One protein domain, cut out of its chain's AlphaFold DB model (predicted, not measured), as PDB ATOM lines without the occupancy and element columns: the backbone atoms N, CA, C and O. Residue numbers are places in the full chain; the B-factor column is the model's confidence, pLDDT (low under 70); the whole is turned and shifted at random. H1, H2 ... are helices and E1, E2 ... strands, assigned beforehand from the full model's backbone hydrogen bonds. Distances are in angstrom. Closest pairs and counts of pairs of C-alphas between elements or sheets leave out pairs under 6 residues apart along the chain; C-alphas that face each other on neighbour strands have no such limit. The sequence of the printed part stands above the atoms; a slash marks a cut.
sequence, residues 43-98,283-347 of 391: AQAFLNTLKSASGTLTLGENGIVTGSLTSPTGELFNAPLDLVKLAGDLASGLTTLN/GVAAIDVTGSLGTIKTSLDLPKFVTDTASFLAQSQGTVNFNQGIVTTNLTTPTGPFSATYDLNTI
ATOM      1  N   ALA A  43     208.263 254.014 320.983       60.62
ATOM      2  CA  ALA A  43     208.684 254.278 322.364       60.62
ATOM      3  C   ALA A  43     209.970 255.130 322.451       60.62
ATOM      4  O   ALA A  43     210.049 256.053 323.261       60.62
ATOM      5  N   GLN A  44     210.959 254.885 321.582       66.44
ATOM      6  CA  GLN A  44     212.188 255.689 321.538       66.44
ATOM      7  C   GLN A  44     211.945 257.077 320.923       66.44
ATOM      8  O   GLN A  44     212.569 258.047 321.354       66.44
ATOM      9  N   ALA A  45     211.017 257.208 319.967       67.12
ATOM     10  CA  ALA A  45     210.581 258.512 319.465       67.12
ATOM     11  C   ALA A  45     209.895 259.340 320.569       67.12
ATOM     12  O   ALA A  45     210.274 260.487 320.789       67.12
ATOM     13  N   PHE A  46     208.975 258.734 321.328       69.25
ATOM     14  CA  PHE A  46     208.318 259.357 322.481       69.25
ATOM     15  C   PHE A  46     209.321 259.777 323.569       69.25
ATOM     16  O   PHE A  46     209.294 260.922 324.024       69.25
ATOM     17  N   LEU A  47     210.268 258.899 323.926       72.12
ATOM     18  CA  LEU A  47     211.342 259.227 324.867       72.12
ATOM     19  C   LEU A  47     212.218 260.385 324.355       72.12
ATOM     20  O   LEU A  47     212.569 261.263 325.137       72.12
ATOM     21  N   ASN A  48     212.534 260.438 323.057       76.00
ATOM     22  CA  ASN A  48     213.283 261.557 322.472       76.00
ATOM     23  C   ASN A  48     212.504 262.878 322.558       76.00
ATOM     24  O   ASN A  48     213.088 263.903 322.910       76.00
ATOM     25  N   THR A  49     211.190 262.855 322.304       76.88
ATOM     26  CA  THR A  49     210.318 264.023 322.491       76.88
ATOM     27  C   THR A  49     210.314 264.482 323.949       76.88
ATOM     28  O   THR A  49     210.500 265.669 324.190       76.88
ATOM     29  N   LEU A  50     210.201 263.574 324.930       77.50
ATOM     30  CA  LEU A  50     210.290 263.924 326.357       77.50
ATOM     31  C   LEU A  50     211.672 264.473 326.754       77.50
ATOM     32  O   LEU A  50     211.743 265.475 327.463       77.50
ATOM     33  N   LYS A  51     212.767 263.882 326.250       81.94
ATOM     34  CA  LYS A  51     214.153 264.356 326.464       81.94
ATOM     35  C   LYS A  51     214.405 265.782 325.971       81.94
ATOM     36  O   LYS A  51     215.388 266.393 326.367       81.94
ATOM     37  N   SER A  52     213.565 266.309 325.087       82.31
ATOM     38  CA  SER A  52     213.744 267.646 324.510       82.31
ATOM     39  C   SER A  52     212.503 268.541 324.640       82.31
ATOM     40  O   SER A  52     212.483 269.656 324.124       82.31
ATOM     41  N   ALA A  53     211.501 268.095 325.404       85.06
ATOM     42  CA  ALA A  53     210.378 268.912 325.834       85.06
ATOM     43  C   ALA A  53     210.790 269.905 326.935       85.06
ATOM     44  O   ALA A  53     211.768 269.709 327.668       85.06
ATOM     45  N   SER A  54     210.005 270.973 327.074       88.94
ATOM     46  CA  SER A  54     210.129 271.930 328.175       88.94
ATOM     47  C   SER A  54     208.764 272.429 328.648       88.94
ATOM     48  O   SER A  54     207.859 272.628 327.839       88.94
ATOM     49  N   GLY A  55     208.587 272.622 329.953       89.81
ATOM     50  CA  GLY A  55     207.325 273.096 330.522       89.81
ATOM     51  C   GLY A  55     207.074 272.574 331.931       89.81
ATOM     52  O   GLY A  55     207.978 272.092 332.609       89.81
ATOM     53  N   THR A  56     205.840 272.680 332.408       89.31
ATOM     54  CA  THR A  56     205.471 272.201 333.743       89.31
ATOM     55  C   THR A  56     204.072 271.617 333.724       89.31
ATOM     56  O   THR A  56     203.111 272.265 333.303       89.31
ATOM     57  N   LEU A  57     203.985 270.389 334.222       88.81
ATOM     58  CA  LEU A  57     202.743 269.707 334.531       88.81
ATOM     59  C   LEU A  57     202.456 269.864 336.027       88.81
ATOM     60  O   LEU A  57     203.342 269.664 336.859       88.81
ATOM     61  N   THR A  58     201.217 270.198 336.367       89.56
ATOM     62  CA  THR A  58     200.720 270.262 337.743       89.56
ATOM     63  C   THR A  58     199.752 269.108 337.952       89.56
ATOM     64  O   THR A  58     198.697 269.066 337.320       89.56
ATOM     65  N   LEU A  59     200.108 268.173 338.828       88.62
ATOM     66  CA  LEU A  59     199.237 267.087 339.261       88.62
ATOM     67  C   LEU A  59     198.262 267.648 340.304       88.62
ATOM     68  O   LEU A  59     198.681 268.070 341.385       88.62
ATOM     69  N   GLY A  60     196.985 267.734 339.937       83.75
ATOM     70  CA  GLY A  60     195.908 268.218 340.794       83.75
ATOM     71  C   GLY A  60     195.121 267.090 341.462       83.75
ATOM     72  O   GLY A  60     195.297 265.908 341.165       83.75
ATOM     73  N   GLU A  61     194.209 267.481 342.350       77.62
ATOM     74  CA  GLU A  61     193.300 266.564 343.042       77.62
ATOM     75  C   GLU A  61     192.523 265.665 342.070       77.62
ATOM     76  O   GLU A  61     192.060 266.106 341.015       77.62
ATOM     77  N   ASN A  62     192.323 264.406 342.471       82.38
ATOM     78  CA  ASN A  62     191.665 263.357 341.684       82.38
ATOM     79  C   ASN A  62     192.454 262.919 340.432       82.38
ATOM     80  O   ASN A  62     191.886 262.299 339.538       82.38
ATOM     81  N   GLY A  63     193.757 263.212 340.354       80.94
ATOM     82  CA  GLY A  63     194.634 262.719 339.283       80.94
ATOM     83  C   GLY A  63     194.508 263.468 337.961       80.94
ATOM     84  O   GLY A  63     194.982 262.982 336.932       80.94
ATOM     85  N   ILE A  64     193.897 264.654 337.974       87.62
ATOM     86  CA  ILE A  64     193.863 265.534 336.808       87.62
ATOM     87  C   ILE A  64     195.197 266.279 336.735       87.62
ATOM     88  O   ILE A  64     195.460 267.217 337.491       87.62
ATOM     89  N   VAL A  65     196.044 265.878 335.791       85.38
ATOM     90  CA  VAL A  65     197.209 266.664 335.386       85.38
ATOM     91  C   VAL A  65     196.728 267.887 334.610       85.38
ATOM     92  O   VAL A  65     195.833 267.791 333.775       85.38
ATOM     93  N   THR A  66     197.335 269.040 334.867       88.62
ATOM     94  CA  THR A  66     197.094 270.328 334.195       88.62
ATOM     95  C   THR A  66     198.429 270.980 333.812       88.62
ATOM     96  O   THR A  66     199.491 270.466 334.161       88.62
ATOM     97  N   GLY A  67     198.406 272.101 333.088       84.88
ATOM     98  CA  GLY A  67     199.619 272.783 332.615       84.88
ATOM     99  C   GLY A  67     199.981 272.412 331.176       84.88
ATOM    100  O   GLY A  67     199.118 271.975 330.410       84.88
ATOM    101  N   SER A  68     201.241 272.625 330.792       83.88
ATOM    102  CA  SER A  68     201.678 272.422 329.409       83.88
ATOM    103  C   SER A  68     203.127 271.960 329.265       83.88
ATOM    104  O   SER A  68     204.000 272.279 330.077       83.88
ATOM    105  N   LEU A  69     203.371 271.221 328.180       82.69
ATOM    106  CA  LEU A  69     204.696 270.882 327.669       82.69
ATOM    107  C   LEU A  69     204.821 271.387 326.231       82.69
ATOM    108  O   LEU A  69     203.993 271.076 325.378       82.69
ATOM    109  N   THR A  70     205.878 272.144 325.963       84.06
ATOM    110  CA  THR A  70     206.294 272.541 324.617       84.06
ATOM    111  C   THR A  70     207.262 271.491 324.090       84.06
ATOM    112  O   THR A  70     208.294 271.230 324.713       84.06
ATOM    113  N   SER A  71     206.930 270.873 322.959       78.56
ATOM    114  CA  SER A  71     207.786 269.911 322.268       78.56
ATOM    115  C   SER A  71     208.988 270.599 321.580       78.56
ATOM    116  O   SER A  71     209.004 271.825 321.431       78.56
ATOM    117  N   PRO A  72     209.967 269.836 321.057       67.94
ATOM    118  CA  PRO A  72     211.091 270.389 320.289       67.94
ATOM    119  C   PRO A  72     210.656 271.037 318.967       67.94
ATOM    120  O   PRO A  72     211.343 271.903 318.433       67.94
ATOM    121  N   THR A  73     209.509 270.608 318.434       75.25
ATOM    122  CA  THR A  73     208.845 271.148 317.239       75.25
ATOM    123  C   THR A  73     207.996 272.390 317.540       75.25
ATOM    124  O   THR A  73     207.435 272.976 316.617       75.25
ATOM    125  N   GLY A  74     207.910 272.820 318.807       71.00
ATOM    126  CA  GLY A  74     207.076 273.941 319.251       71.00
ATOM    127  C   GLY A  74     205.595 273.589 319.431       71.00
ATOM    128  O   GLY A  74     204.772 274.485 319.613       71.00
ATOM    129  N   GLU A  75     205.238 272.305 319.379       74.38
ATOM    130  CA  GLU A  75     203.872 271.829 319.599       74.38
ATOM    131  C   GLU A  75     203.567 271.843 321.104       74.38
ATOM    132  O   GLU A  75     204.317 271.295 321.912       74.38
ATOM    133  N   LEU A  76     202.469 272.495 321.488       66.38
ATOM    134  CA  LEU A  76     202.032 272.592 322.878       66.38
ATOM    135  C   LEU A  76     201.080 271.443 323.215       66.38
ATOM    136  O   LEU A  76     199.904 271.480 322.855       66.38
ATOM    137  N   PHE A  77     201.569 270.464 323.975       69.88
ATOM    138  CA  PHE A  77     200.689 269.593 324.744       69.88
ATOM    139  C   PHE A  77     200.088 270.424 325.882       69.88
ATOM    140  O   PHE A  77     200.803 270.822 326.803       69.88
ATOM    141  N   ASN A  78     198.786 270.697 325.807       68.38
ATOM    142  CA  ASN A  78     198.031 271.382 326.854       68.38
ATOM    143  C   ASN A  78     197.108 270.376 327.546       68.38
ATOM    144  O   ASN A  78     196.241 269.785 326.907       68.38
ATOM    145  N   ALA A  79     197.282 270.210 328.853       65.44
ATOM    146  CA  ALA A  79     196.377 269.433 329.691       65.44
ATOM    147  C   ALA A  79     195.136 270.293 330.063       65.44
ATOM    148  O   ALA A  79     195.219 271.525 330.036       65.44
ATOM    149  N   PRO A  80     193.971 269.698 330.388       76.94
ATOM    150  CA  PRO A  80     193.843 268.596 331.339       76.94
ATOM    151  C   PRO A  80     194.028 267.190 330.761       76.94
ATOM    152  O   PRO A  80     193.510 266.867 329.696       76.94
ATOM    153  N   LEU A  81     194.704 266.336 331.531       81.25
ATOM    154  CA  LEU A  81     194.806 264.895 331.321       81.25
ATOM    155  C   LEU A  81     194.346 264.183 332.598       81.25
ATOM    156  O   LEU A  81     194.945 264.351 333.656       81.25
ATOM    157  N   ASP A  82     193.287 263.391 332.487       83.12
ATOM    158  CA  ASP A  82     192.756 262.567 333.574       83.12
ATOM    159  C   ASP A  82     193.539 261.246 333.647       83.12
ATOM    160  O   ASP A  82     193.355 260.362 332.805       83.12
ATOM    161  N   LEU A  83     194.439 261.121 334.630       78.31
ATOM    162  CA  LEU A  83     195.247 259.911 334.809       78.31
ATOM    163  C   LEU A  83     194.424 258.715 335.299       78.31
ATOM    164  O   LEU A  83     194.777 257.583 334.980       78.31
ATOM    165  N   VAL A  84     193.336 258.943 336.044       80.44
ATOM    166  CA  VAL A  84     192.476 257.864 336.558       80.44
ATOM    167  C   VAL A  84     191.725 257.222 335.403       80.44
ATOM    168  O   VAL A  84     191.732 255.998 335.266       80.44
ATOM    169  N   LYS A  85     191.146 258.038 334.517       82.06
ATOM    170  CA  LYS A  85     190.519 257.543 333.294       82.06
ATOM    171  C   LYS A  85     191.543 256.886 332.367       82.06
ATOM    172  O   LYS A  85     191.303 255.769 331.924       82.06
ATOM    173  N   LEU A  86     192.685 257.532 332.109       77.38
ATOM    174  CA  LEU A  86     193.738 256.985 331.240       77.38
ATOM    175  C   LEU A  86     194.205 255.599 331.709       77.38
ATOM    176  O   LEU A  86     194.396 254.692 330.901       77.38
ATOM    177  N   ALA A  87     194.361 255.428 333.021       77.25
ATOM    178  CA  ALA A  87     194.722 254.160 333.630       77.25
ATOM    179  C   ALA A  87     193.579 253.142 333.620       77.25
ATOM    180  O   ALA A  87     193.844 251.968 333.404       77.25
ATOM    181  N   GLY A  88     192.322 253.561 333.789       79.00
ATOM    182  CA  GLY A  88     191.157 252.688 333.616       79.00
ATOM    183  C   GLY A  88     191.027 252.159 332.184       79.00
ATOM    184  O   GLY A  88     190.814 250.961 331.986       79.00
ATOM    185  N   ASP A  89     191.236 253.024 331.187       77.56
ATOM    186  CA  ASP A  89     191.252 252.671 329.763       77.56
ATOM    187  C   ASP A  89     192.431 251.708 329.453       77.56
ATOM    188  O   ASP A  89     192.240 250.671 328.811       77.56
ATOM    189  N   LEU A  90     193.637 251.982 329.979       75.94
ATOM    190  CA  LEU A  90     194.819 251.113 329.845       75.94
ATOM    191  C   LEU A  90     194.651 249.760 330.559       75.94
ATOM    192  O   LEU A  90     194.941 248.724 329.963       75.94
ATOM    193  N   ALA A  91     194.183 249.744 331.807       77.31
ATOM    194  CA  ALA A  91     193.950 248.525 332.579       77.31
ATOM    195  C   ALA A  91     192.904 247.637 331.894       77.31
ATOM    196  O   ALA A  91     193.127 246.437 331.747       77.31
ATOM    197  N   SER A  92     191.822 248.235 331.382       81.00
ATOM    198  CA  SER A  92     190.823 247.539 330.562       81.00
ATOM    199  C   SER A  92     191.466 246.910 329.322       81.00
ATOM    200  O   SER A  92     191.294 245.716 329.088       81.00
ATOM    201  N   GLY A  93     192.284 247.661 328.577       78.25
ATOM    202  CA  GLY A  93     193.044 247.120 327.445       78.25
ATOM    203  C   GLY A  93     193.988 245.974 327.833       78.25
ATOM    204  O   GLY A  93     194.079 244.978 327.114       78.25
ATOM    205  N   LEU A  94     194.638 246.057 328.998       79.88
ATOM    206  CA  LEU A  94     195.509 245.005 329.527       79.88
ATOM    207  C   LEU A  94     194.743 243.735 329.925       79.88
ATOM    208  O   LEU A  94     195.310 242.655 329.785       79.88
ATOM    209  N   THR A  95     193.461 243.807 330.313       85.88
ATOM    210  CA  THR A  95     192.651 242.587 330.547       85.88
ATOM    211  C   THR A  95     192.454 241.728 329.295       85.88
ATOM    212  O   THR A  95     192.096 240.560 329.407       85.88
ATOM    213  N   THR A  96     192.728 242.262 328.100       85.38
ATOM    214  CA  THR A  96     192.684 241.502 326.837       85.38
ATOM    215  C   THR A  96     193.979 240.720 326.578       85.38
ATOM    216  O   THR A  96     193.989 239.790 325.768       85.38
ATOM    217  N   LEU A  97     195.071 241.059 327.279       83.00
ATOM    218  CA  LEU A  97     196.406 240.516 327.036       83.00
ATOM    219  C   LEU A  97     196.502 239.050 327.478       83.00
ATOM    220  O   LEU A  97     196.426 238.726 328.665       83.00
ATOM    221  N   ASN A  98     196.707 238.166 326.510       87.81
ATOM    222  CA  ASN A  98     196.778 236.720 326.692       87.81
ATOM    223  C   ASN A  98     197.938 236.128 325.875       87.81
ATOM    224  O   ASN A  98     198.367 236.723 324.889       87.81
ATOM    225  N   GLY A 283     195.791 239.737 331.243       80.12
ATOM    226  CA  GLY A 283     196.692 240.741 331.820       80.12
ATOM    227  C   GLY A 283     197.441 240.309 333.085       80.12
ATOM    228  O   GLY A 283     198.389 240.991 333.475       80.12
ATOM    229  N   VAL A 284     197.089 239.171 333.693       84.25
ATOM    230  CA  VAL A 284     197.855 238.573 334.795       84.25
ATOM    231  C   VAL A 284     198.974 237.709 334.218       84.25
ATOM    232  O   VAL A 284     198.718 236.739 333.505       84.25
ATOM    233  N   ALA A 285     200.217 238.067 334.524       80.12
ATOM    234  CA  ALA A 285     201.421 237.363 334.104       80.12
ATOM    235  C   ALA A 285     201.853 236.357 335.181       80.12
ATOM    236  O   ALA A 285     202.401 236.757 336.206       80.12
ATOM    237  N   ALA A 286     201.638 235.061 334.954       79.94
ATOM    238  CA  ALA A 286     202.243 234.003 335.761       79.94
ATOM    239  C   ALA A 286     203.669 233.739 335.254       79.94
ATOM    240  O   ALA A 286     203.849 233.315 334.114       79.94
ATOM    241  N   ILE A 287     204.674 234.020 336.081       80.94
ATOM    242  CA  ILE A 287     206.103 233.924 335.760       80.94
ATOM    243  C   ILE A 287     206.652 232.644 336.396       80.94
ATOM    244  O   ILE A 287     206.592 232.497 337.616       80.94
ATOM    245  N   ASP A 288     207.206 231.741 335.584       79.88
ATOM    246  CA  ASP A 288     207.887 230.523 336.039       79.88
ATOM    247  C   ASP A 288     209.199 230.339 335.253       79.88
ATOM    248  O   ASP A 288     209.177 230.052 334.052       79.88
ATOM    249  N   VAL A 289     210.344 230.585 335.900       74.69
ATOM    250  CA  VAL A 289     211.671 230.631 335.253       74.69
ATOM    251  C   VAL A 289     212.717 229.923 336.108       74.69
ATOM    252  O   VAL A 289     212.898 230.270 337.271       74.69
ATOM    253  N   THR A 290     213.443 228.967 335.525       76.56
ATOM    254  CA  THR A 290     214.511 228.200 336.187       76.56
ATOM    255  C   THR A 290     215.869 228.530 335.576       76.56
ATOM    256  O   THR A 290     216.108 228.237 334.404       76.56
ATOM    257  N   GLY A 291     216.767 229.094 336.382       72.06
ATOM    258  CA  GLY A 291     218.152 229.402 336.024       72.06
ATOM    259  C   GLY A 291     219.165 228.698 336.926       72.06
ATOM    260  O   GLY A 291     218.816 227.820 337.714       72.06
ATOM    261  N   SER A 292     220.432 229.108 336.835       64.38
ATOM    262  CA  SER A 292     221.524 228.562 337.660       64.38
ATOM    263  C   SER A 292     221.337 228.775 339.168       64.38
ATOM    264  O   SER A 292     221.859 227.995 339.955       64.38
ATOM    265  N   LEU A 293     220.573 229.800 339.563       60.91
ATOM    266  CA  LEU A 293     220.301 230.180 340.956       60.91
ATOM    267  C   LEU A 293     219.003 229.577 341.535       60.91
ATOM    268  O   LEU A 293     218.562 229.982 342.609       60.91
ATOM    269  N   GLY A 294     218.363 228.648 340.817       64.19
ATOM    270  CA  GLY A 294     217.081 228.044 341.196       64.19
ATOM    271  C   GLY A 294     215.904 228.518 340.338       64.19
ATOM    272  O   GLY A 294     216.077 228.960 339.200       64.19
ATOM    273  N   THR A 295     214.686 228.393 340.874       66.50
ATOM    274  CA  THR A 295     213.436 228.686 340.152       66.50
ATOM    275  C   THR A 295     212.683 229.860 340.769       66.50
ATOM    276  O   THR A 295     212.240 229.793 341.912       66.50
ATOM    277  N   ILE A 296     212.458 230.900 339.969       68.56
ATOM    278  CA  ILE A 296     211.621 232.051 340.302       68.56
ATOM    279  C   ILE A 296     210.181 231.729 339.888       68.56
ATOM    280  O   ILE A 296     209.916 231.490 338.708       68.56
ATOM    281  N   LYS A 297     209.249 231.750 340.850       71.62
ATOM    282  CA  LYS A 297     207.803 231.642 340.604       71.62
ATOM    283  C   LYS A 297     207.090 232.831 341.231       71.62
ATOM    284  O   LYS A 297     207.186 233.029 342.435       71.62
ATOM    285  N   THR A 298     206.382 233.621 340.432       72.00
ATOM    286  CA  THR A 298     205.622 234.788 340.914       72.00
ATOM    287  C   THR A 298     204.494 235.140 339.940       72.00
ATOM    288  O   THR A 298     204.397 234.567 338.852       72.00
ATOM    289  N   SER A 299     203.615 236.069 340.312       75.94
ATOM    290  CA  SER A 299     202.515 236.535 339.466       75.94
ATOM    291  C   SER A 299     202.357 238.050 339.531       75.94
ATOM    292  O   SER A 299     202.245 238.601 340.623       75.94
ATOM    293  N   LEU A 300     202.273 238.708 338.372       75.12
ATOM    294  CA  LEU A 300     202.075 240.155 338.257       75.12
ATOM    295  C   LEU A 300     200.748 240.467 337.550       75.12
ATOM    296  O   LEU A 300     200.585 240.184 336.365       75.12
ATOM    297  N   ASP A 301     199.807 241.074 338.269       81.06
ATOM    298  CA  ASP A 301     198.532 241.565 337.728       81.06
ATOM    299  C   ASP A 301     198.730 242.977 337.141       81.06
ATOM    300  O   ASP A 301     198.776 243.968 337.874       81.06
ATOM    301  N   LEU A 302     198.897 243.076 335.814       78.69
ATOM    302  CA  LEU A 302     199.129 244.362 335.143       78.69
ATOM    303  C   LEU A 302     197.909 245.309 335.184       78.69
ATOM    304  O   LEU A 302     198.115 246.496 335.457       78.69
ATOM    305  N   PRO A 303     196.656 244.858 334.953       80.44
ATOM    306  CA  PRO A 303     195.470 245.693 335.160       80.44
ATOM    307  C   PRO A 303     195.386 246.293 336.572       80.44
ATOM    308  O   PRO A 303     195.135 247.496 336.717       80.44
ATOM    309  N   LYS A 304     195.647 245.493 337.615       81.19
ATOM    310  CA  LYS A 304     195.677 245.967 339.004       81.19
ATOM    311  C   LYS A 304     196.828 246.937 339.252       81.19
ATOM    312  O   LYS A 304     196.571 248.030 339.748       81.19
ATOM    313  N   PHE A 305     198.051 246.600 338.839       76.00
ATOM    314  CA  PHE A 305     199.232 247.469 338.946       76.00
ATOM    315  C   PHE A 305     198.966 248.876 338.386       76.00
ATOM    316  O   PHE A 305     199.268 249.879 339.037       76.00
ATOM    317  N   VAL A 306     198.359 248.962 337.196       75.69
ATOM    318  CA  VAL A 306     198.016 250.240 336.549       75.69
ATOM    319  C   VAL A 306     196.955 251.002 337.350       75.69
ATOM    320  O   VAL A 306     197.096 252.207 337.567       75.69
ATOM    321  N   THR A 307     195.927 250.302 337.835       80.31
ATOM    322  CA  THR A 307     194.824 250.888 338.613       80.31
ATOM    323  C   THR A 307     195.289 251.409 339.977       80.31
ATOM    324  O   THR A 307     194.933 252.523 340.369       80.31
ATOM    325  N   ASP A 308     196.125 250.649 340.687       78.12
ATOM    326  CA  ASP A 308     196.692 251.034 341.983       78.12
ATOM    327  C   ASP A 308     197.656 252.221 341.826       78.12
ATOM    328  O   ASP A 308     197.547 253.211 342.553       78.12
ATOM    329  N   THR A 309     198.543 252.179 340.821       75.81
ATOM    330  CA  THR A 309     199.480 253.274 340.509       75.81
ATOM    331  C   THR A 309     198.734 254.574 340.204       75.81
ATOM    332  O   THR A 309     199.086 255.635 340.719       75.81
ATOM    333  N   ALA A 310     197.662 254.511 339.414       78.75
ATOM    334  CA  ALA A 310     196.840 255.681 339.128       78.75
ATOM    335  C   ALA A 310     196.049 256.164 340.347       78.75
ATOM    336  O   ALA A 310     195.909 257.368 340.539       78.75
ATOM    337  N   SER A 311     195.600 255.252 341.211       82.00
ATOM    338  CA  SER A 311     194.950 255.599 342.480       82.00
ATOM    339  C   SER A 311     195.914 256.308 343.442       82.00
ATOM    340  O   SER A 311     195.511 257.241 344.137       82.00
ATOM    341  N   PHE A 312     197.193 255.919 343.460       81.12
ATOM    342  CA  PHE A 312     198.252 256.606 344.207       81.12
ATOM    343  C   PHE A 312     198.551 257.998 343.627       81.12
ATOM    344  O   PHE A 312     198.604 258.988 344.363       81.12
ATOM    345  N   LEU A 313     198.682 258.102 342.299       80.69
ATOM    346  CA  LEU A 313     198.883 259.383 341.610       80.69
ATOM    347  C   LEU A 313     197.678 260.323 341.774       80.69
ATOM    348  O   LEU A 313     197.870 261.524 341.913       80.69
ATOM    349  N   ALA A 314     196.452 259.805 341.846       83.19
ATOM    350  CA  ALA A 314     195.244 260.610 342.040       83.19
ATOM    351  C   ALA A 314     195.094 261.215 343.443       83.19
ATOM    352  O   ALA A 314     194.394 262.215 343.617       83.19
ATOM    353  N   GLN A 315     195.765 260.615 344.427       84.75
ATOM    354  CA  GLN A 315     195.915 261.135 345.786       84.75
ATOM    355  C   GLN A 315     197.198 261.969 345.957       84.75
ATOM    356  O   GLN A 315     197.421 262.543 347.023       84.75
ATOM    357  N   SER A 316     198.045 262.035 344.927       85.38
ATOM    358  CA  SER A 316     199.253 262.855 344.913       85.38
ATOM    359  C   SER A 316     198.958 264.231 344.306       85.38
ATOM    360  O   SER A 316     198.125 264.361 343.415       85.38
ATOM    361  N   GLN A 317     199.646 265.270 344.775       90.94
ATOM    362  CA  GLN A 317     199.507 266.645 344.281       90.94
ATOM    363  C   GLN A 317     200.883 267.289 344.101       90.94
ATOM    364  O   GLN A 317     201.799 266.979 344.854       90.94
ATOM    365  N   GLY A 318     201.041 268.232 343.172       91.12
ATOM    366  CA  GLY A 318     202.272 269.025 343.047       91.12
ATOM    367  C   GLY A 318     202.681 269.274 341.603       91.12
ATOM    368  O   GLY A 318     201.825 269.360 340.725       91.12
ATOM    369  N   THR A 319     203.981 269.408 341.339       91.06
ATOM    370  CA  THR A 319     204.497 269.729 339.998       91.06
ATOM    371  C   THR A 319     205.569 268.767 339.496       91.06
ATOM    372  O   THR A 319     206.362 268.203 340.250       91.06
ATOM    373  N   VAL A 320     205.602 268.619 338.171       88.75
ATOM    374  CA  VAL A 320     206.653 267.952 337.404       88.75
ATOM    375  C   VAL A 320     207.122 268.926 336.324       88.75
ATOM    376  O   VAL A 320     206.387 269.248 335.389       88.75
ATOM    377  N   ASN A 321     208.338 269.438 336.483       89.31
ATOM    378  CA  ASN A 321     208.964 270.399 335.584       89.31
ATOM    379  C   ASN A 321     209.912 269.663 334.628       89.31
ATOM    380  O   ASN A 321     210.771 268.904 335.077       89.31
ATOM    381  N   PHE A 322     209.748 269.893 333.327       89.56
ATOM    382  CA  PHE A 322     210.584 269.337 332.268       89.56
ATOM    383  C   PHE A 322     211.461 270.449 331.694       89.56
ATOM    384  O   PHE A 322     210.962 271.497 331.283       89.56
ATOM    385  N   ASN A 323     212.766 270.204 331.611       88.69
ATOM    386  CA  ASN A 323     213.723 271.116 331.003       88.69
ATOM    387  C   ASN A 323     214.843 270.325 330.314       88.69
ATOM    388  O   ASN A 323     215.824 269.952 330.955       88.69
ATOM    389  N   GLN A 324     214.703 270.086 329.003       82.50
ATOM    390  CA  GLN A 324     215.771 269.525 328.154       82.50
ATOM    391  C   GLN A 324     216.316 268.180 328.681       82.50
ATOM    392  O   GLN A 324     217.521 267.934 328.741       82.50
ATOM    393  N   GLY A 325     215.392 267.314 329.106       80.75
ATOM    394  CA  GLY A 325     215.679 265.971 329.610       80.75
ATOM    395  C   GLY A 325     215.879 265.904 331.119       80.75
ATOM    396  O   GLY A 325     215.706 264.832 331.691       80.75
ATOM    397  N   ILE A 326     216.115 267.034 331.787       85.62
ATOM    398  CA  ILE A 326     216.016 267.112 333.244       85.62
ATOM    399  C   ILE A 326     214.536 267.180 333.635       85.62
ATOM    400  O   ILE A 326     213.808 268.071 333.193       85.62
ATOM    401  N   VAL A 327     214.099 266.240 334.471       84.56
ATOM    402  CA  VAL A 327     212.753 266.180 335.051       84.56
ATOM    403  C   VAL A 327     212.864 266.375 336.554       84.56
ATOM    404  O   VAL A 327     213.334 265.487 337.266       84.56
ATOM    405  N   THR A 328     212.417 267.526 337.049       86.50
ATOM    406  CA  THR A 328     212.343 267.813 338.486       86.50
ATOM    407  C   THR A 328     210.907 267.646 338.967       86.50
ATOM    408  O   THR A 328     209.992 268.323 338.502       86.50
ATOM    409  N   THR A 329     210.724 266.747 339.924       86.56
ATOM    410  CA  THR A 329     209.454 266.455 340.596       86.56
ATOM    411  C   THR A 329     209.422 267.131 341.962       86.56
ATOM    412  O   THR A 329     210.428 267.144 342.669       86.56
ATOM    413  N   ASN A 330     208.272 267.682 342.338       89.12
ATOM    414  CA  ASN A 330     207.992 268.167 343.685       89.12
ATOM    415  C   ASN A 330     206.522 267.865 344.004       89.12
ATOM    416  O   ASN A 330     205.625 268.614 343.612       89.12
ATOM    417  N   LEU A 331     206.289 266.718 344.639       85.88
ATOM    418  CA  LEU A 331     204.974 266.129 344.871       85.88
ATOM    419  C   LEU A 331     204.739 265.903 346.368       85.88
ATOM    420  O   LEU A 331     205.617 265.437 347.084       85.88
ATOM    421  N   THR A 332     203.522 266.145 346.836       87.38
ATOM    422  CA  THR A 332     202.995 265.576 348.078       87.38
ATOM    423  C   THR A 332     202.235 264.312 347.703       87.38
ATOM    424  O   THR A 332     201.274 264.385 346.943       87.38
ATOM    425  N   THR A 333     202.664 263.163 348.211       85.06
ATOM    426  CA  THR A 333     202.075 261.844 347.929       85.06
ATOM    427  C   THR A 333     201.437 261.254 349.197       85.06
ATOM    428  O   THR A 333     201.722 261.748 350.293       85.06
ATOM    429  N   PRO A 334     200.629 260.177 349.110       78.19
ATOM    430  CA  PRO A 334     200.117 259.465 350.286       78.19
ATOM    431  C   PRO A 334     201.196 258.994 351.277       78.19
ATOM    432  O   PRO A 334     200.928 258.907 352.472       78.19
ATOM    433  N   THR A 335     202.415 258.713 350.803       76.69
ATOM    434  CA  THR A 335     203.565 258.314 351.635       76.69
ATOM    435  C   THR A 335     204.411 259.496 352.128       76.69
ATOM    436  O   THR A 335     205.362 259.284 352.880       76.69
ATOM    437  N   GLY A 336     204.063 260.736 351.766       77.00
ATOM    438  CA  GLY A 336     204.739 261.961 352.206       77.00
ATOM    439  C   GLY A 336     205.256 262.841 351.058       77.00
ATOM    440  O   GLY A 336     204.922 262.615 349.890       77.00
ATOM    441  N   PRO A 337     206.050 263.883 351.366       80.44
ATOM    442  CA  PRO A 337     206.663 264.733 350.354       80.44
ATOM    443  C   PRO A 337     207.753 263.975 349.585       80.44
ATOM    444  O   PRO A 337     208.658 263.387 350.174       80.44
ATOM    445  N   PHE A 338     207.686 264.046 348.262       78.25
ATOM    446  CA  PHE A 338     208.624 263.461 347.320       78.25
ATOM    447  C   PHE A 338     209.204 264.559 346.421       78.25
ATOM    448  O   PHE A 338     208.476 265.250 345.706       78.25
ATOM    449  N   SER A 339     210.525 264.715 346.447       82.12
ATOM    450  CA  SER A 339     211.245 265.661 345.597       82.12
ATOM    451  C   SER A 339     212.488 264.987 345.038       82.12
ATOM    452  O   SER A 339     213.329 264.499 345.792       82.12
ATOM    453  N   ALA A 340     212.580 264.930 343.713       77.38
ATOM    454  CA  ALA A 340     213.655 264.256 342.996       77.38
ATOM    455  C   ALA A 340     213.928 264.947 341.658       77.38
ATOM    456  O   ALA A 340     213.050 265.593 341.080       77.38
ATOM    457  N   THR A 341     215.145 264.785 341.144       80.38
ATOM    458  CA  THR A 341     215.521 265.227 339.798       80.38
ATOM    459  C   THR A 341     216.126 264.060 339.033       80.38
ATOM    460  O   THR A 341     217.095 263.459 339.487       80.38
ATOM    461  N   TYR A 342     215.546 263.762 337.876       76.94
ATOM    462  CA  TYR A 342     215.952 262.685 336.982       76.94
ATOM    463  C   TYR A 342     216.511 263.273 335.690       76.94
ATOM    464  O   TYR A 342     215.884 264.148 335.096       76.94
ATOM    465  N   ASP A 343     217.655 262.777 335.224       80.25
ATOM    466  CA  ASP A 343     218.144 263.078 333.879       80.25
ATOM    467  C   ASP A 343     217.719 261.966 332.913       80.25
ATOM    468  O   ASP A 343     218.342 260.901 332.851       80.25
ATOM    469  N   LEU A 344     216.666 262.219 332.132       76.75
ATOM    470  CA  LEU A 344     216.183 261.303 331.098       76.75
ATOM    471  C   LEU A 344     217.264 260.979 330.065       76.75
ATOM    472  O   LEU A 344     217.179 259.934 329.422       76.75
ATOM    473  N   ASN A 345     218.282 261.831 329.876       76.31
ATOM    474  CA  ASN A 345     219.327 261.586 328.887       76.31
ATOM    475  C   ASN A 345     220.097 260.287 329.167       76.31
ATOM    476  O   ASN A 345     220.476 259.621 328.201       76.31
ATOM    477  N   THR A 346     220.201 259.880 330.439       70.50
ATOM    478  CA  THR A 346     220.773 258.593 330.883       70.50
ATOM    479  C   THR A 346     220.007 257.360 330.382       70.50
ATOM    480  O   THR A 346     220.599 256.294 330.231       70.50
ATOM    481  N   ILE A 347     218.711 257.490 330.072       65.12
ATOM    482  CA  ILE A 347     217.861 256.381 329.619       65.12
ATOM    483  C   ILE A 347     218.094 256.134 328.125       65.12
ATOM    484  O   ILE A 347     217.811 257.000 327.293       65.12
TER     485      ILE A 347
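This is residues 43 to 98 and 283 to 347 of the 391 residues of an uncharacterized protein of Alkalinema sp. CACIAM 70d (UniProt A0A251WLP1). The domain is a loose open arch: a six-stranded wall, E3 E2 E1 E6 E7 E8, has H2 and H3 reaching away from one end of its strands, side by side, and beyond them the hairpin of E4 and E5 makes a slender far limb. H1 stands up from the wall near the other end of its strands, and the middle of the arch is empty; residues 290 to 295, at the tip of the far hairpin, stick out. The printed part has 121 residues with three named helices and eight named strands, in the order H1 E1 E2 E3 H2 E4 E5 H3 E6 E7 E8, and the class is mixed, helices and strands. Both sheets, the wall and the pair E4 E5, are antiparallel. The whole is loose, with a radius of gyration of the C-alphas of 17.3 A, and elongated, with spans of 48 by 31 by 30 A.

H1, residues 43 to 52, begins at C-alpha 43 at (208.684, 254.278, 322.364) and is 14.5 A long. E1, residues 54 to 59, measures 16.3 A, E2, residues 64 to 70, 18.8 A, and E3 is the short strand of residues 76 to 78. H2, residues 83 to 94, is 15.8 A long. After the cut come E4, residues 284 to 291, 22.3 A, and E5, residues 294 to 301, 23.2 A, which begins at C-alpha 294 at (217.081, 228.044, 341.196). H3, residues 302 to 314, is 18.1 A long. E6, residues 317 to 323, measures 20.0 A, E7, residues 326 to 333, 20.9 A, and E8, residues 336 to 343, 22.7 A, ending at C-alpha 343 at (218.144, 263.078, 333.879).

The large sheet runs E3 E2 E1 E6 E7 E8, with E3 and E8 as edge strands, and it is twisted, its C-alphas lying up to 4.1 A off the best plane. E1 E2 E3 and E6 E7 E8 are meanders, each strand the antiparallel neighbour of the one before. N 77 and O 69 of E3 and E2 are 2.9 A apart, within hydrogen-bond range, as are N 58 and O 66 of E1 and E2 at 2.8 A. E1 of the one meander and E6 of the other are neighbours, antiparallel at 171 degrees between their directions, with N 57 and O 320 within hydrogen-bond range at 2.9 A. Between the neighbours E6 and E7, N 321 and O 328 are within hydrogen-bond range at 2.8 A, and between the neighbours E7 and E8, N 331 and O 338 are within hydrogen-bond range at 2.8 A. Residues 64 to 65 of E2 also pair, antiparallel, with residues 81 to 82. H1 is on this sheet over E6, at a height over the sheet of 11.0 A, and stands up from it at 65 degrees; its closest C-alphas to E6 are those of Ser 52 and Asn 323, 7.4 A apart. H2 only just is on the sheet, with 5 pairs of C-alphas within 10 A, and only grazes it with residues 83 to 85. H3 only grazes it with residues 312 to 314. H2 and H3 touch, the C-alphas of Ala 91 and Pro 303 being closest at 4.1 A, and run opposite ways at a shallow tilt of 1 degrees. E4 and E5 form a hairpin, with N 287 and O 298 at 2.8 A. E5 is apart from E1, E2, E3, E6, E7 and E8. In H1, H2 and H3 every O i to N i+4 pair is within hydrogen-bond range.

The C-alphas of Gly 74 and Gly 294, the two farthest apart, are 51.8 A from each other. Residues 99 to 282 are not printed, and C-alphas 98 and 283 are 6.5 A apart across this cut, on the link from H2 to E4. Of the links that are printed whole, each is tight. The mean pLDDT of the printed part is 79.4, and it is under 70 at residues 43 to 46, 72, 76 to 79, 292 to 296 and 347.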